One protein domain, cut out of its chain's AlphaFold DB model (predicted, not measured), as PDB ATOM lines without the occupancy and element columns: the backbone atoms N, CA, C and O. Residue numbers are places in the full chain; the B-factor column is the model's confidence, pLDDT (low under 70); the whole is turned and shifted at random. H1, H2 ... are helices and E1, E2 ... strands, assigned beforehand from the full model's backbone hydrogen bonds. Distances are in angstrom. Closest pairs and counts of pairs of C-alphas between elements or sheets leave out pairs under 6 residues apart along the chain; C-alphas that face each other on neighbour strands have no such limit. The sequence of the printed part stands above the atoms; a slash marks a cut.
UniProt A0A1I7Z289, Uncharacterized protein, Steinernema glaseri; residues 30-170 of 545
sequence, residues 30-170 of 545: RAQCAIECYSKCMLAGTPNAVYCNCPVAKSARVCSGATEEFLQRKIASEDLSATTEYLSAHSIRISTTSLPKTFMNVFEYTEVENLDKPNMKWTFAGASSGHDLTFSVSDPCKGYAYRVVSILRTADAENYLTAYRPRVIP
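This is residues 30 to 170 of the 545 residues of an uncharacterized protein of Steinernema glaseri (UniProt A0A1I7Z289). A strongly twisted four-stranded sheet, E4 E3 E6 E7, lies between the helix H1, packed on one face, and a smaller three-stranded sheet, E1 E2 E5, on the other. The two sheets form a loose sandwich with crossed strands, closest along E4 and E5 and open on the side of E1 and E7; the short helix H2 packs on E7, and the long loop 44 to 67 runs outside the sheets. The printed part has 141 residues, with named elements in the order H1 H2 E1 E2 E3 E4 E5 E6 E7; both sheets are antiparallel and the class is mixed, with under half of the residues in named elements. The whole is compact and rounded, with a radius of gyration of the C-alphas of 14.7 A and spans of 43 by 33 by 30 A.

Begin with the larger sheet: find C-alpha 102 at (-11.249, -12.188, -41.690), where E3, residues 102 to 111, starts its 26.6 A. Beside it look for E4, residues 123 to 128, 15.4 A, and E6, residues 144 to 152, 26.2 A; E7 is residues 161 to 163, 6.8 A. In the smaller sheet, E1 is residues 82 to 88, 18.7 A, E2 residues 91 to 96, 16.6 A, and E5 residues 132 to 136, 13.8 A. H1, residues 30 to 43, runs 19.9 A from C-alpha 30 at (-22.655, 3.730, -42.467); H2, residues 68 to 73, spans 8.7 A.

In the larger sheet, look at N 106 and O 149, 2.8 A, between E3 and E6; N 107 and O 126, 2.9 A, in the hairpin E3 and E4; and N 150 and O 162, 2.8 A, in the hairpin E6 and E7. H1 is on this sheet, over E3 and E6, at a height over the sheet of 8.5 A; it runs along the strands, at 9 degrees to E3 on the local plane. H2 is on it too, its closest C-alphas to E7 being Leu 71 and Ala 163, 6.0 A; helices on one face of a sheet make two layers. In the smaller sheet, check N 85 and O 93, 2.9 A, in the hairpin E1 and E2, and N 94 and O 133, 2.8 A, between E2 and E5. The sheets form a sandwich, two sheets face to face, with strands at 45 degrees; the closest C-alphas of E4 and E5 are Ala 125 and Phe 135, 5.5 A. In H1 and H2 every O i to N i+4 pair is within hydrogen-bond range.

The C-alphas farthest apart are those of Cys 141 and Ala 155, 43.9 A. The printed part has no cut; the links H1 to H2 and E3 to E4 are long. Look for pLDDT under 70 at residues 56 to 61.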
ATOM      1  N   ARG A  30     -22.693   4.826 -41.487       88.81
ATOM      2  CA  ARG A  30     -22.655   3.730 -42.467       88.81
ATOM      3  C   ARG A  30     -21.704   2.616 -42.026       88.81
ATOM      4  O   ARG A  30     -22.096   1.454 -42.060       88.81
ATOM      5  N   ALA A  31     -20.512   2.959 -41.539       90.50
ATOM      6  CA  ALA A  31     -19.572   1.985 -40.989       90.50
ATOM      7  C   ALA A  31     -20.148   1.272 -39.760       90.50
ATOM      8  O   ALA A  31     -20.094   0.050 -39.694       90.50
ATOM      9  N   GLN A  32     -20.783   2.002 -38.838       90.44
ATOM     10  CA  GLN A  32     -21.425   1.416 -37.653       90.44
ATOM     11  C   GLN A  32     -22.481   0.375 -38.034       90.44
ATOM     12  O   GLN A  32     -22.484  -0.735 -37.504       90.44
ATOM     13  N   CYS A  33     -23.345   0.708 -38.995       89.69
ATOM     14  CA  CYS A  33     -24.350  -0.221 -39.500       89.69
ATOM     15  C   CYS A  33     -23.742  -1.424 -40.226       89.69
ATOM     16  O   CYS A  33     -24.224  -2.544 -40.049       89.69
ATOM     17  N   ALA A  34     -22.692  -1.213 -41.025       91.44
ATOM     18  CA  ALA A  34     -21.981  -2.298 -41.691       91.44
ATOM     19  C   ALA A  34     -21.377  -3.259 -40.659       91.44
ATOM     20  O   ALA A  34     -21.624  -4.462 -40.721       91.44
ATOM     21  N   ILE A  35     -20.662  -2.720 -39.668       92.56
ATOM     22  CA  ILE A  35     -20.034  -3.494 -38.599       92.56
ATOM     23  C   ILE A  35     -21.079  -4.329 -37.859       92.56
ATOM     24  O   ILE A  35     -20.920  -5.542 -37.737       92.56
ATOM     25  N   GLU A  36     -22.169  -3.711 -37.403       91.00
ATOM     26  CA  GLU A  36     -23.211  -4.405 -36.646       91.00
ATOM     27  C   GLU A  36     -23.891  -5.508 -37.475       91.00
ATOM     28  O   GLU A  36     -24.103  -6.617 -36.982       91.00
ATOM     29  N   CYS A  37     -24.202  -5.230 -38.744       91.12
ATOM     30  CA  CYS A  37     -24.864  -6.190 -39.622       91.12
ATOM     31  C   CYS A  37     -23.975  -7.399 -39.936       91.12
ATOM     32  O   CYS A  37     -24.386  -8.542 -39.719       91.12
ATOM     33  N   TYR A  38     -22.741  -7.163 -40.392       92.62
ATOM     34  CA  TYR A  38     -21.821  -8.246 -40.733       92.62
ATOM     35  C   TYR A  38     -21.393  -9.046 -39.501       92.62
ATOM     36  O   TYR A  38     -21.241 -10.260 -39.602       92.62
ATOM     37  N   SER A  39     -21.284  -8.411 -38.329       91.88
ATOM     38  CA  SER A  39     -21.006  -9.122 -37.074       91.88
ATOM     39  C   SER A  39     -22.150 -10.064 -36.703       91.88
ATOM     40  O   SER A  39     -21.906 -11.233 -36.422       91.88
ATOM     41  N   LYS A  40     -23.411  -9.608 -36.773       90.50
ATOM     42  CA  LYS A  40     -24.584 -10.469 -36.525       90.50
ATOM     43  C   LYS A  40     -24.673 -11.621 -37.524       90.50
ATOM     44  O   LYS A  40     -24.958 -12.745 -37.131       90.50
ATOM     45  N   CYS A  41     -24.410 -11.347 -38.798       91.81
ATOM     46  CA  CYS A  41     -24.412 -12.364 -39.844       91.81
ATOM     47  C   CYS A  41     -23.326 -13.432 -39.618       91.81
ATOM     48  O   CYS A  41     -23.589 -14.631 -39.710       91.81
ATOM     49  N   MET A  42     -22.116 -13.003 -39.251       92.81
ATOM     50  CA  MET A  42     -21.011 -13.896 -38.904       92.81
ATOM     51  C   MET A  42     -21.355 -14.764 -37.687       92.81
ATOM     52  O   MET A  42     -21.233 -15.984 -37.759       92.81
ATOM     53  N   LEU A  43     -21.865 -14.154 -36.610       89.38
ATOM     54  CA  LEU A  43     -22.261 -14.859 -35.384       89.38
ATOM     55  C   LEU A  43     -23.436 -15.827 -35.600       89.38
ATOM     56  O   LEU A  43     -23.549 -16.815 -34.883       89.38
ATOM     57  N   ALA A  44     -24.278 -15.589 -36.611       89.75
ATOM     58  CA  ALA A  44     -25.316 -16.529 -37.038       89.75
ATOM     59  C   ALA A  44     -24.757 -17.764 -37.778       89.75
ATOM     60  O   ALA A  44     -25.523 -18.641 -38.171       89.75
ATOM     61  N   GLY A  45     -23.436 -17.845 -37.981       88.31
ATOM     62  CA  GLY A  45     -22.763 -18.988 -38.596       88.31
ATOM     63  C   GLY A  45     -22.701 -18.937 -40.121       88.31
ATOM     64  O   GLY A  45     -22.474 -19.964 -40.759       88.31
ATOM     65  N   THR A  46     -22.902 -17.766 -40.736       90.25
ATOM     66  CA  THR A  46     -22.844 -17.646 -42.200       90.25
ATOM     67  C   THR A  46     -21.423 -17.927 -42.720       90.25
ATOM     68  O   THR A  46     -20.454 -17.351 -42.217       90.25
ATOM     69  N   PRO A  47     -21.252 -18.777 -43.754       85.38
ATOM     70  CA  PRO A  47     -19.931 -19.202 -44.215       85.38
ATOM     71  C   PRO A  47     -19.193 -18.138 -45.030       85.38
ATOM     72  O   PRO A  47     -17.977 -18.226 -45.163       85.38
ATOM     73  N   ASN A  48     -19.859 -17.121 -45.574       86.19
ATOM     74  CA  ASN A  48     -19.205 -16.024 -46.290       86.19
ATOM     75  C   ASN A  48     -20.018 -14.736 -46.153       86.19
ATOM     76  O   ASN A  48     -21.244 -14.768 -46.212       86.19
ATOM     77  N   ALA A  49     -19.331 -13.607 -46.010       88.25
ATOM     78  CA  ALA A  49     -19.960 -12.303 -45.890       88.25
ATOM     79  C   ALA A  49     -20.749 -11.888 -47.142       88.25
ATOM     80  O   ALA A  49     -21.654 -11.066 -47.035       88.25
ATOM     81  N   VAL A  50     -20.465 -12.489 -48.304       85.94
ATOM     82  CA  VAL A  50     -21.238 -12.286 -49.544       85.94
ATOM     83  C   VAL A  50     -22.704 -12.718 -49.388       85.94
ATOM     84  O   VAL A  50     -23.583 -12.136 -50.012       85.94
ATOM     85  N   TYR A  51     -22.994 -13.684 -48.510       87.88
ATOM     86  CA  TYR A  51     -24.366 -14.124 -48.231       87.88
ATOM     87  C   TYR A  51     -25.100 -13.221 -47.226       87.88
ATOM     88  O   TYR A  51     -26.284 -13.421 -46.958       87.88
ATOM     89  N   CYS A  52     -24.419 -12.225 -46.653       88.12
ATOM     90  CA  CYS A  52     -25.035 -11.282 -45.732       88.12
ATOM     91  C   CYS A  52     -25.729 -10.160 -46.509       88.12
ATOM     92  O   CYS A  52     -25.076  -9.332 -47.145       88.12
ATOM     93  N   ASN A  53     -27.053 -10.072 -46.397       83.88
ATOM     94  CA  ASN A  53     -27.809  -8.951 -46.949       83.88
ATOM     95  C   ASN A  53     -27.707  -7.721 -46.026       83.88
ATOM     96  O   ASN A  53     -28.600  -7.452 -45.221       83.88
ATOM     97  N   CYS A  54     -26.587  -7.001 -46.116       83.94
ATOM     98  CA  CYS A  54     -26.303  -5.808 -45.319       83.94
ATOM     99  C   CYS A  54     -26.408  -4.526 -46.168       83.94
ATOM    100  O   CYS A  54     -25.393  -4.027 -46.652       83.94
ATOM    101  N   PRO A  55     -27.611  -3.944 -46.357       70.25
ATOM    102  CA  PRO A  55     -27.780  -2.716 -47.129       70.25
ATOM    103  C   PRO A  55     -27.279  -1.499 -46.338       70.25
ATOM    104  O   PRO A  55     -28.026  -0.839 -45.614       70.25
ATOM    105  N   VAL A  56     -25.999  -1.168 -46.508       67.12
ATOM    106  CA  VAL A  56     -25.335  -0.053 -45.809       67.12
ATOM    107  C   VAL A  56     -25.866   1.327 -46.255       67.12
ATOM    108  O   VAL A  56     -25.789   2.301 -45.509       67.12
ATOM    109  N   ALA A  57     -26.463   1.427 -47.449       58.12
ATOM    110  CA  ALA A  57     -26.851   2.705 -48.057       58.12
ATOM    111  C   ALA A  57     -28.261   3.224 -47.695       58.12
ATOM    112  O   ALA A  57     -28.500   4.422 -47.832       58.12
ATOM    113  N   LYS A  58     -29.197   2.366 -47.250       54.50
ATOM    114  CA  LYS A  58     -30.645   2.695 -47.198       54.50
ATOM    115  C   LYS A  58     -31.308   2.604 -45.815       54.50
ATOM    116  O   LYS A  58     -32.503   2.861 -45.703       54.50
ATOM    117  N   SER A  59     -30.596   2.220 -44.754       53.53
ATOM    118  CA  SER A  59     -31.263   1.924 -43.477       53.53
ATOM    119  C   SER A  59     -31.469   3.178 -42.609       53.53
ATOM    120  O   SER A  59     -30.510   3.798 -42.152       53.53
ATOM    121  N   ALA A  60     -32.730   3.514 -42.313       57.25
ATOM    122  CA  ALA A  60     -33.108   4.500 -41.292       57.25
ATOM    123  C   ALA A  60     -32.836   4.012 -39.852       57.25
ATOM    124  O   ALA A  60     -33.074   4.745 -38.893       57.25
ATOM    125  N   ARG A  61     -32.321   2.784 -39.686       66.44
ATOM    126  CA  ARG A  61     -32.013   2.189 -38.384       66.44
ATOM    127  C   ARG A  61     -30.888   2.955 -37.689       66.44
ATOM    128  O   ARG A  61     -29.950   3.443 -38.328       66.44
ATOM    129  N   VAL A  62     -31.014   3.090 -36.374       70.25
ATOM    130  CA  VAL A  62     -29.953   3.604 -35.506       70.25
ATOM    131  C   VAL A  62     -29.044   2.422 -35.193       70.25
ATOM    132  O   VAL A  62     -29.482   1.469 -34.556       70.25
ATOM    133  N   CYS A  63     -27.815   2.465 -35.697       78.31
ATOM    134  CA  CYS A  63     -26.786   1.472 -35.410       78.31
ATOM    135  C   CYS A  63     -25.842   2.101 -34.392       78.31
ATOM    136  O   CYS A  63     -25.241   3.132 -34.683       78.31
ATOM    137  N   SER A  64     -25.763   1.537 -33.190       73.38
ATOM    138  CA  SER A  64     -25.001   2.116 -32.071       73.38
ATOM    139  C   SER A  64     -23.993   1.142 -31.463       73.38
ATOM    140  O   SER A  64     -23.340   1.478 -30.482       73.38
ATOM    141  N   GLY A  65     -23.864  -0.068 -32.018       72.12
ATOM    142  CA  GLY A  65     -23.011  -1.115 -31.447       72.12
ATOM    143  C   GLY A  65     -21.505  -0.870 -31.594       72.12
ATOM    144  O   GLY A  65     -20.730  -1.391 -30.802       72.12
ATOM    145  N   ALA A  66     -21.084  -0.071 -32.576       83.56
ATOM    146  CA  ALA A  66     -19.678   0.221 -32.857       83.56
ATOM    147  C   ALA A  66     -19.355   1.697 -32.570       83.56
ATOM    148  O   ALA A  66     -19.132   2.485 -33.489       83.56
ATOM    149  N   THR A  67     -19.392   2.090 -31.295       88.00
ATOM    150  CA  THR A  67     -18.956   3.432 -30.875       88.00
ATOM    151  C   THR A  67     -17.435   3.569 -30.975       88.00
ATOM    152  O   THR A  67     -16.719   2.568 -31.057       88.00
ATOM    153  N   GLU A  68     -16.916   4.795 -30.965       87.50
ATOM    154  CA  GLU A  68     -15.466   5.008 -31.032       87.50
ATOM    155  C   GLU A  68     -14.749   4.424 -29.816       87.50
ATOM    156  O   GLU A  68     -13.725   3.767 -29.970       87.50
ATOM    157  N   GLU A  69     -15.320   4.557 -28.619       87.50
ATOM    158  CA  GLU A  69     -14.747   3.998 -27.392       87.50
ATOM    159  C   GLU A  69     -14.725   2.462 -27.440       87.50
ATOM    160  O   GLU A  69     -13.844   1.807 -26.872       87.50
ATOM    161  N   PHE A  70     -15.692   1.845 -28.130       89.38
ATOM    162  CA  PHE A  70     -15.656   0.414 -28.411       89.38
ATOM    163  C   PHE A  70     -14.522   0.061 -29.379       89.38
ATOM    164  O   PHE A  70     -13.738  -0.836 -29.077       89.38
ATOM    165  N   LEU A  71     -14.391   0.781 -30.498       90.25
ATOM    166  CA  LEU A  71     -13.340   0.532 -31.488       90.25
ATOM    167  C   LEU A  71     -11.935   0.759 -30.919       90.25
ATOM    168  O   LEU A  71     -11.049  -0.052 -31.175       90.25
ATOM    169  N   GLN A  72     -11.739   1.782 -30.083       89.31
ATOM    170  CA  GLN A  72     -10.462   2.064 -29.422       89.31
ATOM    171  C   GLN A  72     -10.000   0.911 -28.523       89.31
ATOM    172  O   GLN A  72      -8.822   0.557 -28.522       89.31
ATOM    173  N   ARG A  73     -10.927   0.259 -27.809       89.69
ATOM    174  CA  ARG A  73     -10.625  -0.940 -27.002       89.69
ATOM    175  C   ARG A  73     -10.306  -2.176 -27.843       89.69
ATOM    176  O   ARG A  73      -9.761  -3.138 -27.310       89.69
ATOM    177  N   LYS A  74     -10.663  -2.165 -29.129       91.38
ATOM    178  CA  LYS A  74     -10.402  -3.243 -30.092       91.38
ATOM    179  C   LYS A  74      -9.214  -2.948 -31.009       91.38
ATOM    180  O   LYS A  74      -9.005  -3.695 -31.964       91.38
ATOM    181  N   ILE A  75      -8.443  -1.887 -30.746       90.56
ATOM    182  CA  ILE A  75      -7.252  -1.570 -31.536       90.56
ATOM    183  C   ILE A  75      -6.221  -2.697 -31.400       90.56
ATOM    184  O   ILE A  75      -5.828  -3.064 -30.292       90.56
ATOM    185  N   ALA A  76      -5.773  -3.228 -32.536       87.62
ATOM    186  CA  ALA A  76      -4.705  -4.212 -32.605       87.62
ATOM    187  C   ALA A  76      -3.391  -3.652 -32.038       87.62
ATOM    188  O   ALA A  76      -3.057  -2.478 -32.216       87.62
ATOM    189  N   SER A  77      -2.608  -4.512 -31.388       84.00
ATOM    190  CA  SER A  77      -1.237  -4.176 -30.993       84.00
ATOM    191  C   SER A  77      -0.320  -4.012 -32.207       84.00
ATOM    192  O   SER A  77       0.546  -3.137 -32.202       84.00
ATOM    193  N   GLU A  78      -0.537  -4.843 -33.228       84.38
ATOM    194  CA  GLU A  78       0.202  -4.864 -34.489       84.38
ATOM    195  C   GLU A  78      -0.435  -3.936 -35.527       84.38
ATOM    196  O   GLU A  78      -1.659  -3.801 -35.605       84.38
ATOM    197  N   ASP A  79       0.406  -3.309 -36.346       84.44
ATOM    198  CA  ASP A  79      -0.058  -2.439 -37.419       84.44
ATOM    199  C   ASP A  79      -0.446  -3.251 -38.662       84.44
ATOM    200  O   ASP A  79       0.175  -4.257 -39.008       84.44
ATOM    201  N   LEU A  80      -1.467  -2.775 -39.374       86.81
ATOM    202  CA  LEU A  80      -1.908  -3.392 -40.618       86.81
ATOM    203  C   LEU A  80      -0.892  -3.148 -41.736       86.81
ATOM    204  O   LEU A  80      -0.670  -1.999 -42.140       86.81
ATOM    205  N   SER A  81      -0.339  -4.226 -42.293       88.88
ATOM    206  CA  SER A  81       0.414  -4.153 -43.544       88.88
ATOM    207  C   SER A  81      -0.549  -3.919 -44.708       88.88
ATOM    208  O   SER A  81      -1.456  -4.711 -44.971       88.88
ATOM    209  N   ALA A  82      -0.375  -2.783 -45.371       91.69
ATOM    210  CA  ALA A  82      -1.208  -2.351 -46.477       91.69
ATOM    211  C   ALA A  82      -0.438  -1.371 -47.367       91.69
ATOM    212  O   ALA A  82       0.376  -0.581 -46.874       91.69
ATOM    213  N   THR A  83      -0.717  -1.434 -48.664       94.75
ATOM    214  CA  THR A  83      -0.252  -0.509 -49.694       94.75
ATOM    215  C   THR A  83      -1.414   0.358 -50.167       94.75
ATOM    216  O   THR A  83      -2.585  -0.008 -50.050       94.75
ATOM    217  N   THR A  84      -1.092   1.545 -50.668       96.31
ATOM    218  CA  THR A  84      -2.078   2.509 -51.158       96.31
ATOM    219  C   THR A  84      -1.634   3.061 -52.498       96.31
ATOM    220  O   THR A  84      -0.448   3.332 -52.677       96.31
ATOM    221  N   GLU A  85      -2.577   3.267 -53.407       95.88
ATOM    222  CA  GLU A  85      -2.306   3.714 -54.772       95.88
ATOM    223  C   GLU A  85      -3.406   4.658 -55.254       95.88
ATOM    224  O   GLU A  85      -4.590   4.381 -55.066       95.88
ATOM    225  N   TYR A  86      -3.020   5.761 -55.894       95.69
ATOM    226  CA  TYR A  86      -3.950   6.632 -56.607       95.69
ATOM    227  C   TYR A  86      -4.185   6.052 -58.004       95.69
ATOM    228  O   TYR A  86      -3.275   6.026 -58.826       95.69
ATOM    229  N   LEU A  87      -5.405   5.584 -58.269       95.56
ATOM    230  CA  LEU A  87      -5.826   5.132 -59.601       95.56
ATOM    231  C   LEU A  87      -6.196   6.321 -60.500       95.56
ATOM    232  O   LEU A  87      -6.058   6.264 -61.718       95.56
ATOM    233  N   SER A  88      -6.685   7.395 -59.883       94.75
ATOM    234  CA  SER A  88      -6.897   8.709 -60.487       94.75
ATOM    235  C   SER A  88      -6.764   9.785 -59.408       94.75
ATOM    236  O   SER A  88      -6.625   9.463 -58.226       94.75
ATOM    237  N   ALA A  89      -6.848  11.063 -59.781       94.06
ATOM    238  CA  ALA A  89      -6.855  12.173 -58.828       94.06
ATOM    239  C   ALA A  89      -7.932  11.998 -57.734       94.06
ATOM    240  O   ALA A  89      -7.693  12.290 -56.565       94.06
ATOM    241  N   HIS A  90      -9.083  11.420 -58.096       94.88
ATOM    242  CA  HIS A  90     -10.236  11.232 -57.213       94.88
ATOM    243  C   HIS A  90     -10.496   9.781 -56.792       94.88
ATOM    244  O   HIS A  90     -11.548   9.504 -56.217       94.88
ATOM    245  N   SER A  91      -9.592   8.841 -57.072       96.62
ATOM    246  CA  SER A  91      -9.804   7.417 -56.790       96.62
ATOM    247  C   SER A  91      -8.567   6.787 -56.169       96.62
ATOM    248  O   SER A  91      -7.495   6.783 -56.773       96.62
ATOM    249  N   ILE A  92      -8.722   6.234 -54.968       97.50
ATOM    250  CA  ILE A  92      -7.636   5.622 -54.204       97.50
ATOM    251  C   ILE A  92      -7.976   4.161 -53.929       97.50
ATOM    252  O   ILE A  92      -9.075   3.833 -53.475       97.50
ATOM    253  N   ARG A  93      -7.002   3.282 -54.159       97.06
ATOM    254  CA  ARG A  93      -7.043   1.869 -53.790       97.06
ATOM    255  C   ARG A  93      -6.222   1.633 -52.528       97.06
ATOM    256  O   ARG A  93      -5.077   2.069 -52.436       97.06
ATOM    257  N   ILE A  94      -6.803   0.916 -51.572       95.81
ATOM    258  CA  ILE A  94      -6.114   0.358 -50.407       95.81
ATOM    259  C   ILE A  94      -6.041  -1.149 -50.609       95.81
ATOM    260  O   ILE A  94      -7.078  -1.784 -50.788       95.81
ATOM    261  N   SER A  95      -4.835  -1.697 -50.529       94.38
ATOM    262  CA  SER A  95      -4.559  -3.123 -50.644       94.38
ATOM    263  C   SER A  95      -3.925  -3.632 -49.361       94.38
ATOM    264  O   SER A  95      -2.810  -3.263 -49.008       94.38
ATOM    265  N   THR A  96      -4.656  -4.454 -48.622       90.19
ATOM    266  CA  THR A  96      -4.222  -5.018 -47.338       90.19
ATOM    267  C   THR A  96      -3.556  -6.375 -47.547       90.19
ATOM    268  O   THR A  96      -3.863  -7.093 -48.493       90.19
ATOM    269  N   THR A  97      -2.635  -6.777 -46.675       84.88
ATOM    270  CA  THR A  97      -2.193  -8.180 -46.672       84.88
ATOM    271  C   THR A  97      -3.317  -9.080 -46.174       84.88
ATOM    272  O   THR A  97      -4.093  -8.667 -45.311       84.88
ATOM    273  N   SER A  98      -3.381 -10.322 -46.664       73.12
ATOM    274  CA  SER A  98      -4.404 -11.272 -46.228       73.12
ATOM    275  C   SER A  98      -4.409 -11.446 -44.712       73.12
ATOM    276  O   SER A  98      -3.463 -11.976 -44.129       73.12
ATOM    277  N   LEU A  99      -5.476 -10.966 -44.073       73.00
ATOM    278  CA  LEU A  99      -5.658 -11.058 -42.633       73.00
ATOM    279  C   LEU A  99      -6.338 -12.394 -42.296       73.00
ATOM    280  O   LEU A  99      -7.492 -12.609 -42.699       73.00
ATOM    281  N   PRO A 100      -5.673 -13.300 -41.556       71.06
ATOM    282  CA  PRO A 100      -6.219 -14.617 -41.266       71.06
ATOM    283  C   PRO A 100      -7.520 -14.503 -40.471       71.06
ATOM    284  O   PRO A 100      -7.661 -13.667 -39.583       71.06
ATOM    285  N   LYS A 101      -8.476 -15.384 -40.787       84.19
ATOM    286  CA  LYS A 101      -9.816 -15.424 -40.179       84.19
ATOM    287  C   LYS A 101     -10.653 -14.163 -40.409       84.19
ATOM    288  O   LYS A 101     -11.629 -13.977 -39.702       84.19
ATOM    289  N   THR A 102     -10.364 -13.324 -41.396       90.00
ATOM    290  CA  THR A 102     -11.249 -12.188 -41.690       90.00
ATOM    291  C   THR A 102     -12.552 -12.659 -42.336       90.00
ATOM    292  O   THR A 102     -12.561 -13.449 -43.282       90.00
ATOM    293  N   PHE A 103     -13.676 -12.203 -41.793       92.44
ATOM    294  CA  PHE A 103     -15.003 -12.360 -42.377       92.44
ATOM    295  C   PHE A 103     -15.320 -11.208 -43.333       92.44
ATOM    296  O   PHE A 103     -15.801 -11.439 -44.439       92.44
ATOM    297  N   MET A 104     -15.045  -9.977 -42.898       92.88
ATOM    298  CA  MET A 104     -15.333  -8.745 -43.629       92.88
ATOM    299  C   MET A 104     -14.435  -7.616 -43.119       92.88
ATOM    300  O   MET A 104     -14.258  -7.476 -41.908       92.88
ATOM    301  N   ASN A 105     -13.920  -6.793 -44.027       92.69
ATOM    302  CA  ASN A 105     -13.216  -5.554 -43.716       92.69
ATOM    303  C   ASN A 105     -14.130  -4.359 -43.974       92.69
ATOM    304  O   ASN A 105     -14.745  -4.262 -45.031       92.69
ATOM    305  N   VAL A 106     -14.187  -3.434 -43.025       94.00
ATOM    306  CA  VAL A 106     -14.860  -2.143 -43.151       94.00
ATOM    307  C   VAL A 106     -13.794  -1.061 -43.178       94.00
ATOM    308  O   VAL A 106     -12.962  -0.978 -42.276       94.00
ATOM    309  N   PHE A 107     -13.818  -0.237 -44.217       94.81
ATOM    310  CA  PHE A 107     -12.835   0.810 -44.434       94.81
ATOM    311  C   PHE A 107     -13.473   2.171 -44.211       94.81
ATOM    312  O   PHE A 107     -14.576   2.464 -44.687       94.81
ATOM    313  N   GLU A 108     -12.733   3.024 -43.523       95.31
ATOM    314  CA  GLU A 108     -13.079   4.420 -43.342       95.31
ATOM    315  C   GLU A 108     -11.891   5.300 -43.697       95.31
ATOM    316  O   GLU A 108     -10.738   4.897 -43.538       95.31
ATOM    317  N   TYR A 109     -12.179   6.516 -44.147       96.25
ATOM    318  CA  TYR A 109     -11.167   7.525 -44.415       96.25
ATOM    319  C   TYR A 109     -11.559   8.882 -43.834       96.25
ATOM    320  O   TYR A 109     -12.724   9.145 -43.538       96.25
ATOM    321  N   THR A 110     -10.569   9.744 -43.654       95.50
ATOM    322  CA  THR A 110     -10.742  11.140 -43.258       95.50
ATOM    323  C   THR A 110      -9.600  11.975 -43.833       95.50
ATOM    324  O   THR A 110      -8.600  11.435 -44.306       95.50
ATOM    325  N   GLU A 111      -9.740  13.294 -43.824       94.75
ATOM    326  CA  GLU A 111      -8.636  14.189 -44.174       94.75
ATOM    327  C   GLU A 111      -7.608  14.207 -43.038       94.75
ATOM    328  O   GLU A 111      -7.973  14.226 -41.863       94.75
ATOM    329  N   VAL A 112      -6.317  14.251 -43.369       94.06
ATOM    330  CA  VAL A 112      -5.218  14.263 -42.384       94.06
ATOM    331  C   VAL A 112      -5.357  15.431 -41.407       94.06
ATOM    332  O   VAL A 112      -5.144  15.259 -40.213       94.06
ATOM    333  N   GLU A 113      -5.802  16.596 -41.889       90.25
ATOM    334  CA  GLU A 113      -6.065  17.787 -41.068       90.25
ATOM    335  C   GLU A 113      -7.140  17.559 -39.987       90.25
ATOM    336  O   GLU A 113      -7.258  18.357 -39.057       90.25
ATOM    337  N   ASN A 114      -7.951  16.503 -40.110       90.31
ATOM    338  CA  ASN A 114      -8.999  16.165 -39.154       90.31
ATOM    339  C   ASN A 114      -8.561  15.137 -38.104       90.31
ATOM    340  O   ASN A 114      -9.293  14.982 -37.131       90.31
ATOM    341  N   LEU A 115      -7.402  14.480 -38.257       87.88
ATOM    342  CA  LEU A 115      -6.957  13.413 -37.347       87.88
ATOM    343  C   LEU A 115      -6.813  13.873 -35.891       87.88
ATOM    344  O   LEU A 115      -7.201  13.149 -34.980       87.88
ATOM    345  N   ASP A 116      -6.306  15.089 -35.684       83.00
ATOM    346  CA  ASP A 116      -6.034  15.636 -34.349       83.00
ATOM    347  C   ASP A 116      -7.204  16.462 -33.784       83.00
ATOM    348  O   ASP A 116      -7.097  17.073 -32.717       83.00
ATOM    349  N   LYS A 117      -8.336  16.530 -34.500       85.31
ATOM    350  CA  LYS A 117      -9.501  17.307 -34.060       85.31
ATOM    351  C   LYS A 117     -10.347  16.481 -33.088       85.31
ATOM    352  O   LYS A 117     -10.629  15.320 -33.378       85.31
ATOM    353  N   PRO A 118     -10.839  17.075 -31.983       73.06
ATOM    354  CA  PRO A 118     -11.620  16.348 -30.981       73.06
ATOM    355  C   PRO A 118     -12.857  15.687 -31.605       73.06
ATOM    356  O   PRO A 118     -13.100  14.512 -31.396       73.06
ATOM    357  N   ASN A 119     -13.556  16.394 -32.493       74.94
ATOM    358  CA  ASN A 119     -14.738  15.918 -33.206       74.94
ATOM    359  C   ASN A 119     -14.422  15.312 -34.587       74.94
ATOM    360  O   ASN A 119     -15.198  15.514 -35.530       74.94
ATOM    361  N   MET A 120     -13.285  14.620 -34.732       84.25
ATOM    362  CA  MET A 120     -12.911  13.962 -35.985       84.25
ATOM    363  C   MET A 120     -14.065  13.093 -36.499       84.25
ATOM    364  O   MET A 120     -14.628  12.275 -35.769       84.25
ATOM    365  N   LYS A 121     -14.398  13.252 -37.781       86.25
ATOM    366  CA  LYS A 121     -15.408  12.439 -38.456       86.25
ATOM    367  C   LYS A 121     -14.750  11.526 -39.472       86.25
ATOM    368  O   LYS A 121     -13.955  11.973 -40.301       86.25
ATOM    369  N   TRP A 122     -15.137  10.261 -39.411       92.31
ATOM    370  CA  TRP A 122     -14.793   9.268 -40.411       92.31
ATOM    371  C   TRP A 122     -15.864   9.193 -41.497       92.31
ATOM    372  O   TRP A 122     -17.069   9.256 -41.231       92.31
ATOM    373  N   THR A 123     -15.414   9.018 -42.731       93.69
ATOM    374  CA  THR A 123     -16.255   8.773 -43.899       93.69
ATOM    375  C   THR A 123     -16.157   7.303 -44.275       93.69
ATOM    376  O   THR A 123     -15.068   6.741 -44.362       93.69
ATOM    377  N   PHE A 124     -17.304   6.665 -44.504       93.38
ATOM    378  CA  PHE A 124     -17.353   5.271 -44.937       93.38
ATOM    379  C   PHE A 124     -16.820   5.144 -46.368       93.38
ATOM    380  O   PHE A 124     -17.426   5.685 -47.294       93.38
ATOM    381  N   ALA A 125     -15.711   4.420 -46.532       94.25
ATOM    382  CA  ALA A 125     -15.095   4.153 -47.829       94.25
ATOM    383  C   ALA A 125     -15.761   2.959 -48.526       94.25
ATOM    384  O   ALA A 125     -15.928   2.951 -49.741       94.25
ATOM    385  N   GLY A 126     -16.145   1.944 -47.747       93.00
ATOM    386  CA  GLY A 126     -16.703   0.701 -48.264       93.00
ATOM    387  C   GLY A 126     -16.476  -0.479 -47.324       93.00
ATOM    388  O   GLY A 126     -15.856  -0.353 -46.267       93.00
ATOM    389  N   ALA A 127     -16.990  -1.639 -47.723       91.88
ATOM    390  CA  ALA A 127     -16.748  -2.904 -47.048       91.88
ATOM    391  C   ALA A 127     -16.363  -3.967 -48.086       91.88
ATOM    392  O   ALA A 127     -16.946  -4.003 -49.167       91.88
ATOM    393  N   SER A 128     -15.376  -4.801 -47.772       91.38
ATOM    394  CA  SER A 128     -14.844  -5.824 -48.677       91.38
ATOM    395  C   SER A 128     -14.541  -7.106 -47.909       91.38
ATOM    396  O   SER A 128     -13.883  -7.081 -46.868       91.38
ATOM    397  N   SER A 129     -15.018  -8.245 -48.414       88.00
ATOM    398  CA  SER A 129     -14.578  -9.569 -47.948       88.00
ATOM    399  C   SER A 129     -13.190  -9.934 -48.484       88.00
ATOM    400  O   SER A 129     -12.579 -10.884 -47.996       88.00
ATOM    401  N   GLY A 130     -12.702  -9.189 -49.481       84.19
ATOM    402  CA  GLY A 130     -11.360  -9.303 -50.028       84.19
ATOM    403  C   GLY A 130     -10.338  -8.438 -49.290       84.19
ATOM    404  O   GLY A 130     -10.574  -7.912 -48.198       84.19
ATOM    405  N   HIS A 131      -9.174  -8.311 -49.919       85.00
ATOM    406  CA  HIS A 131      -8.029  -7.579 -49.378       85.00
ATOM    407  C   HIS A 131      -7.924  -6.146 -49.892       85.00
ATOM    408  O   HIS A 131      -7.245  -5.333 -49.267       85.00
ATOM    409  N   ASP A 132      -8.654  -5.831 -50.959       89.56
ATOM    410  CA  ASP A 132      -8.596  -4.540 -51.623       89.56
ATOM    411  C   ASP A 132      -9.931  -3.798 -51.517       89.56
ATOM    412  O   ASP A 132     -11.012  -4.402 -51.518       89.56
ATOM    413  N   LEU A 133      -9.843  -2.470 -51.465       94.50
ATOM    414  CA  LEU A 133     -10.971  -1.565 -51.633       94.50
ATOM    415  C   LEU A 133     -10.531  -0.337 -52.430       94.50
ATOM    416  O   LEU A 133      -9.517   0.280 -52.118       94.50
ATOM    417  N   THR A 134     -11.338   0.048 -53.415       96.81
ATOM    418  CA  THR A 134     -11.216   1.341 -54.098       96.81
ATOM    419  C   THR A 134     -12.325   2.269 -53.619       96.81
ATOM    420  O   THR A 134     -13.478   1.849 -53.530       96.81
ATOM    421  N   PHE A 135     -11.985   3.516 -53.307       95.62
ATOM    422  CA  PHE A 135     -12.941   4.535 -52.883       95.62
ATOM    423  C   PHE A 135     -12.612   5.887 -53.511       95.62
ATOM    424  O   PHE A 135     -11.473   6.148 -53.903       95.62
ATOM    425  N   SER A 136     -13.625   6.747 -53.595       95.50
ATOM    426  CA  SER A 136     -13.484   8.076 -54.182       95.50
ATOM    427  C   SER A 136     -13.258   9.154 -53.129       95.50
ATOM    428  O   SER A 136     -13.855   9.118 -52.049       95.50
ATOM    429  N   VAL A 137     -12.433  10.136 -53.484       94.44
ATOM    430  CA  VAL A 137     -12.154  11.335 -52.687       94.44
ATOM    431  C   VAL A 137     -12.619  12.587 -53.423       94.44
ATOM    432  O   VAL A 137     -12.668  12.618 -54.650       94.44
ATOM    433  N   SER A 138     -13.001  13.616 -52.673       90.12
ATOM    434  CA  SER A 138     -13.588  14.835 -53.238       90.12
ATOM    435  C   SER A 138     -12.565  15.890 -53.643       90.12
ATOM    436  O   SER A 138     -12.853  16.659 -54.547       90.12
ATOM    437  N   ASP A 139     -11.413  15.955 -52.972       92.00
ATOM    438  CA  ASP A 139     -10.396  16.983 -53.205       92.00
ATOM    439  C   ASP A 139      -9.006  16.324 -53.301       92.00
ATOM    440  O   ASP A 139      -8.449  15.918 -52.275       92.00
ATOM    441  N   PRO A 140      -8.409  16.215 -54.501       90.94
ATOM    442  CA  PRO A 140      -7.110  15.571 -54.688       90.94
ATOM    443  C   PRO A 140      -5.970  16.293 -53.954       90.94
ATOM    444  O   PRO A 140      -4.902  15.718 -53.743       90.94
ATOM    445  N   CYS A 141      -6.168  17.547 -53.542       90.12
ATOM    446  CA  CYS A 141      -5.142  18.368 -52.905       90.12
ATOM    447  C   CYS A 141      -5.031  18.163 -51.403       90.12
ATOM    448  O   CYS A 141      -4.028  18.560 -50.789       90.12
ATOM    449  N   LYS A 142      -6.041  17.528 -50.809       92.06
ATOM    450  CA  LYS A 142      -6.044  17.169 -49.400       92.06
ATOM    451  C   LYS A 142      -5.258  15.883 -49.174       92.06
ATOM    452  O   LYS A 142      -5.252  14.954 -49.977       92.06
ATOM    453  N   GLY A 143      -4.566  15.836 -48.039       93.94
ATOM    454  CA  GLY A 143      -4.012  14.583 -47.540       93.94
ATOM    455  C   GLY A 143      -5.121  13.760 -46.904       93.94
ATOM    456  O   GLY A 143      -5.931  14.307 -46.156       93.94
ATOM    457  N   TYR A 144      -5.118  12.452 -47.140       96.00
ATOM    458  CA  TYR A 144      -6.088  11.529 -46.558       96.00
ATOM    459  C   TYR A 144      -5.414  10.513 -45.641       96.00
ATOM    460  O   TYR A 144      -4.253  10.144 -45.820       96.00
ATOM    461  N   ALA A 145      -6.155  10.057 -44.644       95.88
ATOM    462  CA  ALA A 145      -5.801   8.939 -43.793       95.88
ATOM    463  C   ALA A 145      -6.946   7.936 -43.788       95.88
ATOM    464  O   ALA A 145      -8.110   8.309 -43.929       95.88
ATOM    465  N   TYR A 146      -6.618   6.664 -43.612       95.75
ATOM    466  CA  TYR A 146      -7.601   5.592 -43.548       95.75
ATOM    467  C   TYR A 146      -7.438   4.775 -42.277       95.75
ATOM    468  O   TYR A 146      -6.366   4.741 -41.669       95.75
ATOM    469  N   ARG A 147      -8.505   4.080 -41.901       93.56
ATOM    470  CA  ARG A 147      -8.466   2.993 -40.928       93.56
ATOM    471  C   ARG A 147      -9.273   1.810 -41.436       93.56
ATOM    472  O   ARG A 147     -10.184   1.962 -42.253       93.56
ATOM    473  N   VAL A 148      -8.940   0.634 -40.921       93.94
ATOM    474  CA  VAL A 148      -9.616  -0.619 -41.258       93.94
ATOM    475  C   VAL A 148     -10.154  -1.240 -39.982       93.94
ATOM    476  O   VAL A 148      -9.461  -1.294 -38.965       93.94
ATOM    477  N   VAL A 149     -11.394  -1.710 -40.039       93.81
ATOM    478  CA  VAL A 149     -12.037  -2.488 -38.983       93.81
ATOM    479  C   VAL A 149     -12.372  -3.859 -39.554       93.81
ATOM    480  O   VAL A 149     -13.182  -3.975 -40.472       93.81
ATOM    481  N   SER A 150     -11.747  -4.899 -39.020       92.69
ATOM    482  CA  SER A 150     -11.924  -6.276 -39.474       92.69
ATOM    483  C   SER A 150     -12.839  -7.035 -38.526       92.69
ATOM    484  O   SER A 150     -12.603  -7.104 -37.319       92.69
ATOM    485  N   ILE A 151     -13.872  -7.649 -39.091       93.56
ATOM    486  CA  ILE A 151     -14.715  -8.624 -38.406       93.56
ATOM    487  C   ILE A 151     -14.072  -9.986 -38.611       93.56
ATOM    488  O   ILE A 151     -13.801 -10.382 -39.744       93.56
ATOM    489  N   LEU A 152     -13.829 -10.700 -37.521       91.94
ATOM    490  CA  LEU A 152     -13.136 -11.977 -37.510       91.94
ATOM    491  C   LEU A 152     -14.134 -13.134 -37.458       91.94
ATOM    492  O   LEU A 152     -15.119 -13.100 -36.729       91.94
ATOM    493  N   ARG A 153     -13.847 -14.200 -38.197       90.12
ATOM    494  CA  ARG A 153     -14.488 -15.509 -38.093       90.12
ATOM    495  C   ARG A 153     -14.055 -16.148 -36.786       90.12
ATOM    496  O   ARG A 153     -12.956 -16.700 -36.684       90.12
ATOM    497  N   THR A 154     -14.920 -16.068 -35.788       86.12
ATOM    498  CA  THR A 154     -14.674 -16.636 -34.468       86.12
ATOM    499  C   THR A 154     -15.985 -17.035 -33.802       86.12
ATOM    500  O   THR A 154     -17.031 -16.454 -34.076       86.12
ATOM    501  N   ALA A 155     -15.913 -18.023 -32.912       79.94
ATOM    502  CA  ALA A 155     -16.997 -18.342 -31.986       79.94
ATOM    503  C   ALA A 155     -16.941 -17.477 -30.709       79.94
ATOM    504  O   ALA A 155     -17.846 -17.536 -29.882       79.94
ATOM    505  N   ASP A 156     -15.871 -16.694 -30.536       84.25
ATOM    506  CA  ASP A 156     -15.683 -15.802 -29.397       84.25
ATOM    507  C   ASP A 156     -16.472 -14.499 -29.591       84.25
ATOM    508  O   ASP A 156     -16.064 -13.605 -30.338       84.25
ATOM    509  N   ALA A 157     -17.602 -14.396 -28.888       79.50
ATOM    510  CA  ALA A 157     -18.474 -13.226 -28.902       79.50
ATOM    511  C   ALA A 157     -17.828 -11.964 -28.301       79.50
ATOM    512  O   ALA A 157     -18.346 -10.871 -28.511       79.50
ATOM    513  N   GLU A 158     -16.696 -12.080 -27.604       82.25
ATOM    514  CA  GLU A 158     -15.948 -10.931 -27.092       82.25
ATOM    515  C   GLU A 158     -14.844 -10.490 -28.062       82.25
ATOM    516  O   GLU A 158     -14.523  -9.306 -28.117       82.25
ATOM    517  N   ASN A 159     -14.283 -11.386 -28.880       84.44
ATOM    518  CA  ASN A 159     -13.138 -11.096 -29.762       84.44
ATOM    519  C   ASN A 159     -13.439 -11.290 -31.256       84.44
ATOM    520  O   ASN A 159     -12.609 -11.788 -32.017       84.44
ATOM    521  N   TYR A 160     -14.628 -10.874 -31.695       89.06
ATOM    522  CA  TYR A 160     -15.061 -10.955 -33.097       89.06
ATOM    523  C   TYR A 160     -14.665  -9.759 -33.967       89.06
ATOM    524  O   TYR A 160     -14.989  -9.735 -35.154       89.06
ATOM    525  N   LEU A 161     -14.002  -8.755 -33.398       91.62
ATOM    526  CA  LEU A 161     -13.689  -7.508 -34.085       91.62
ATOM    527  C   LEU A 161     -12.319  -6.981 -33.676       91.62
ATOM    528  O   LEU A 161     -11.994  -6.953 -32.489       91.62
ATOM    529  N   THR A 162     -11.583  -6.489 -34.666       91.69
ATOM    530  CA  THR A 162     -10.293  -5.819 -34.506       91.69
ATOM    531  C   THR A 162     -10.296  -4.522 -35.304       91.69
ATOM    532  O   THR A 162     -10.656  -4.517 -36.481       91.69
ATOM    533  N   ALA A 163      -9.883  -3.422 -34.685       92.38
ATOM    534  CA  ALA A 163      -9.642  -2.151 -35.359       92.38
ATOM    535  C   ALA A 163      -8.135  -1.944 -35.557       92.38
ATOM    536  O   ALA A 163      -7.338  -2.297 -34.693       92.38
ATOM    537  N   TYR A 164      -7.727  -1.351 -36.673       92.19
ATOM    538  CA  TYR A 164      -6.332  -0.981 -36.911       92.19
ATOM    539  C   TYR A 164      -6.144   0.523 -36.767       92.19
ATOM    540  O   TYR A 164      -7.058   1.308 -37.042       92.19
ATOM    541  N   ARG A 165      -4.947   0.929 -36.327       91.75
ATOM    542  CA  ARG A 165      -4.613   2.346 -36.161       91.75
ATOM    543  C   ARG A 165      -4.747   3.099 -37.491       91.75
ATOM    544  O   ARG A 165      -4.435   2.528 -38.539       91.75
ATOM    545  N   PRO A 166      -5.163   4.376 -37.456       92.50
ATOM    546  CA  PRO A 166      -5.156   5.233 -38.632       92.50
ATOM    547  C   PRO A 166      -3.781   5.289 -39.301       92.50
ATOM    548  O   PRO A 166      -2.761   5.422 -38.622       92.50
ATOM    549  N   ARG A 167      -3.752   5.234 -40.633       94.38
ATOM    550  CA  ARG A 167      -2.536   5.401 -41.434       94.38
ATOM    551  C   ARG A 167      -2.737   6.506 -42.461       94.38
ATOM    552  O   ARG A 167      -3.750   6.542 -43.155       94.38
ATOM    553  N   VAL A 168      -1.758   7.400 -42.554       95.81
ATOM    554  CA  VAL A 168      -1.721   8.450 -43.580       95.81
ATOM    555  C   VAL A 168      -1.423   7.816 -44.936       95.81
ATOM    556  O   VAL A 168      -0.536   6.969 -45.040       95.81
ATOM    557  N   ILE A 169      -2.162   8.230 -45.963       96.44
ATOM    558  CA  ILE A 169      -1.956   7.823 -47.353       96.44
ATOM    559  C   ILE A 169      -0.860   8.720 -47.946       96.44
ATOM    560  O   ILE A 169      -1.040   9.941 -47.988       96.44
ATOM    561  N   PRO A 170       0.284   8.163 -48.389       94.44
ATOM    562  CA  PRO A 170       1.297   8.933 -49.095       94.44
ATOM    563  C   PRO A 170       0.715   9.525 -50.378       94.44
ATOM    564  O   PRO A 170       0.116   8.812 -51.178       94.44
TER     565      PRO A 170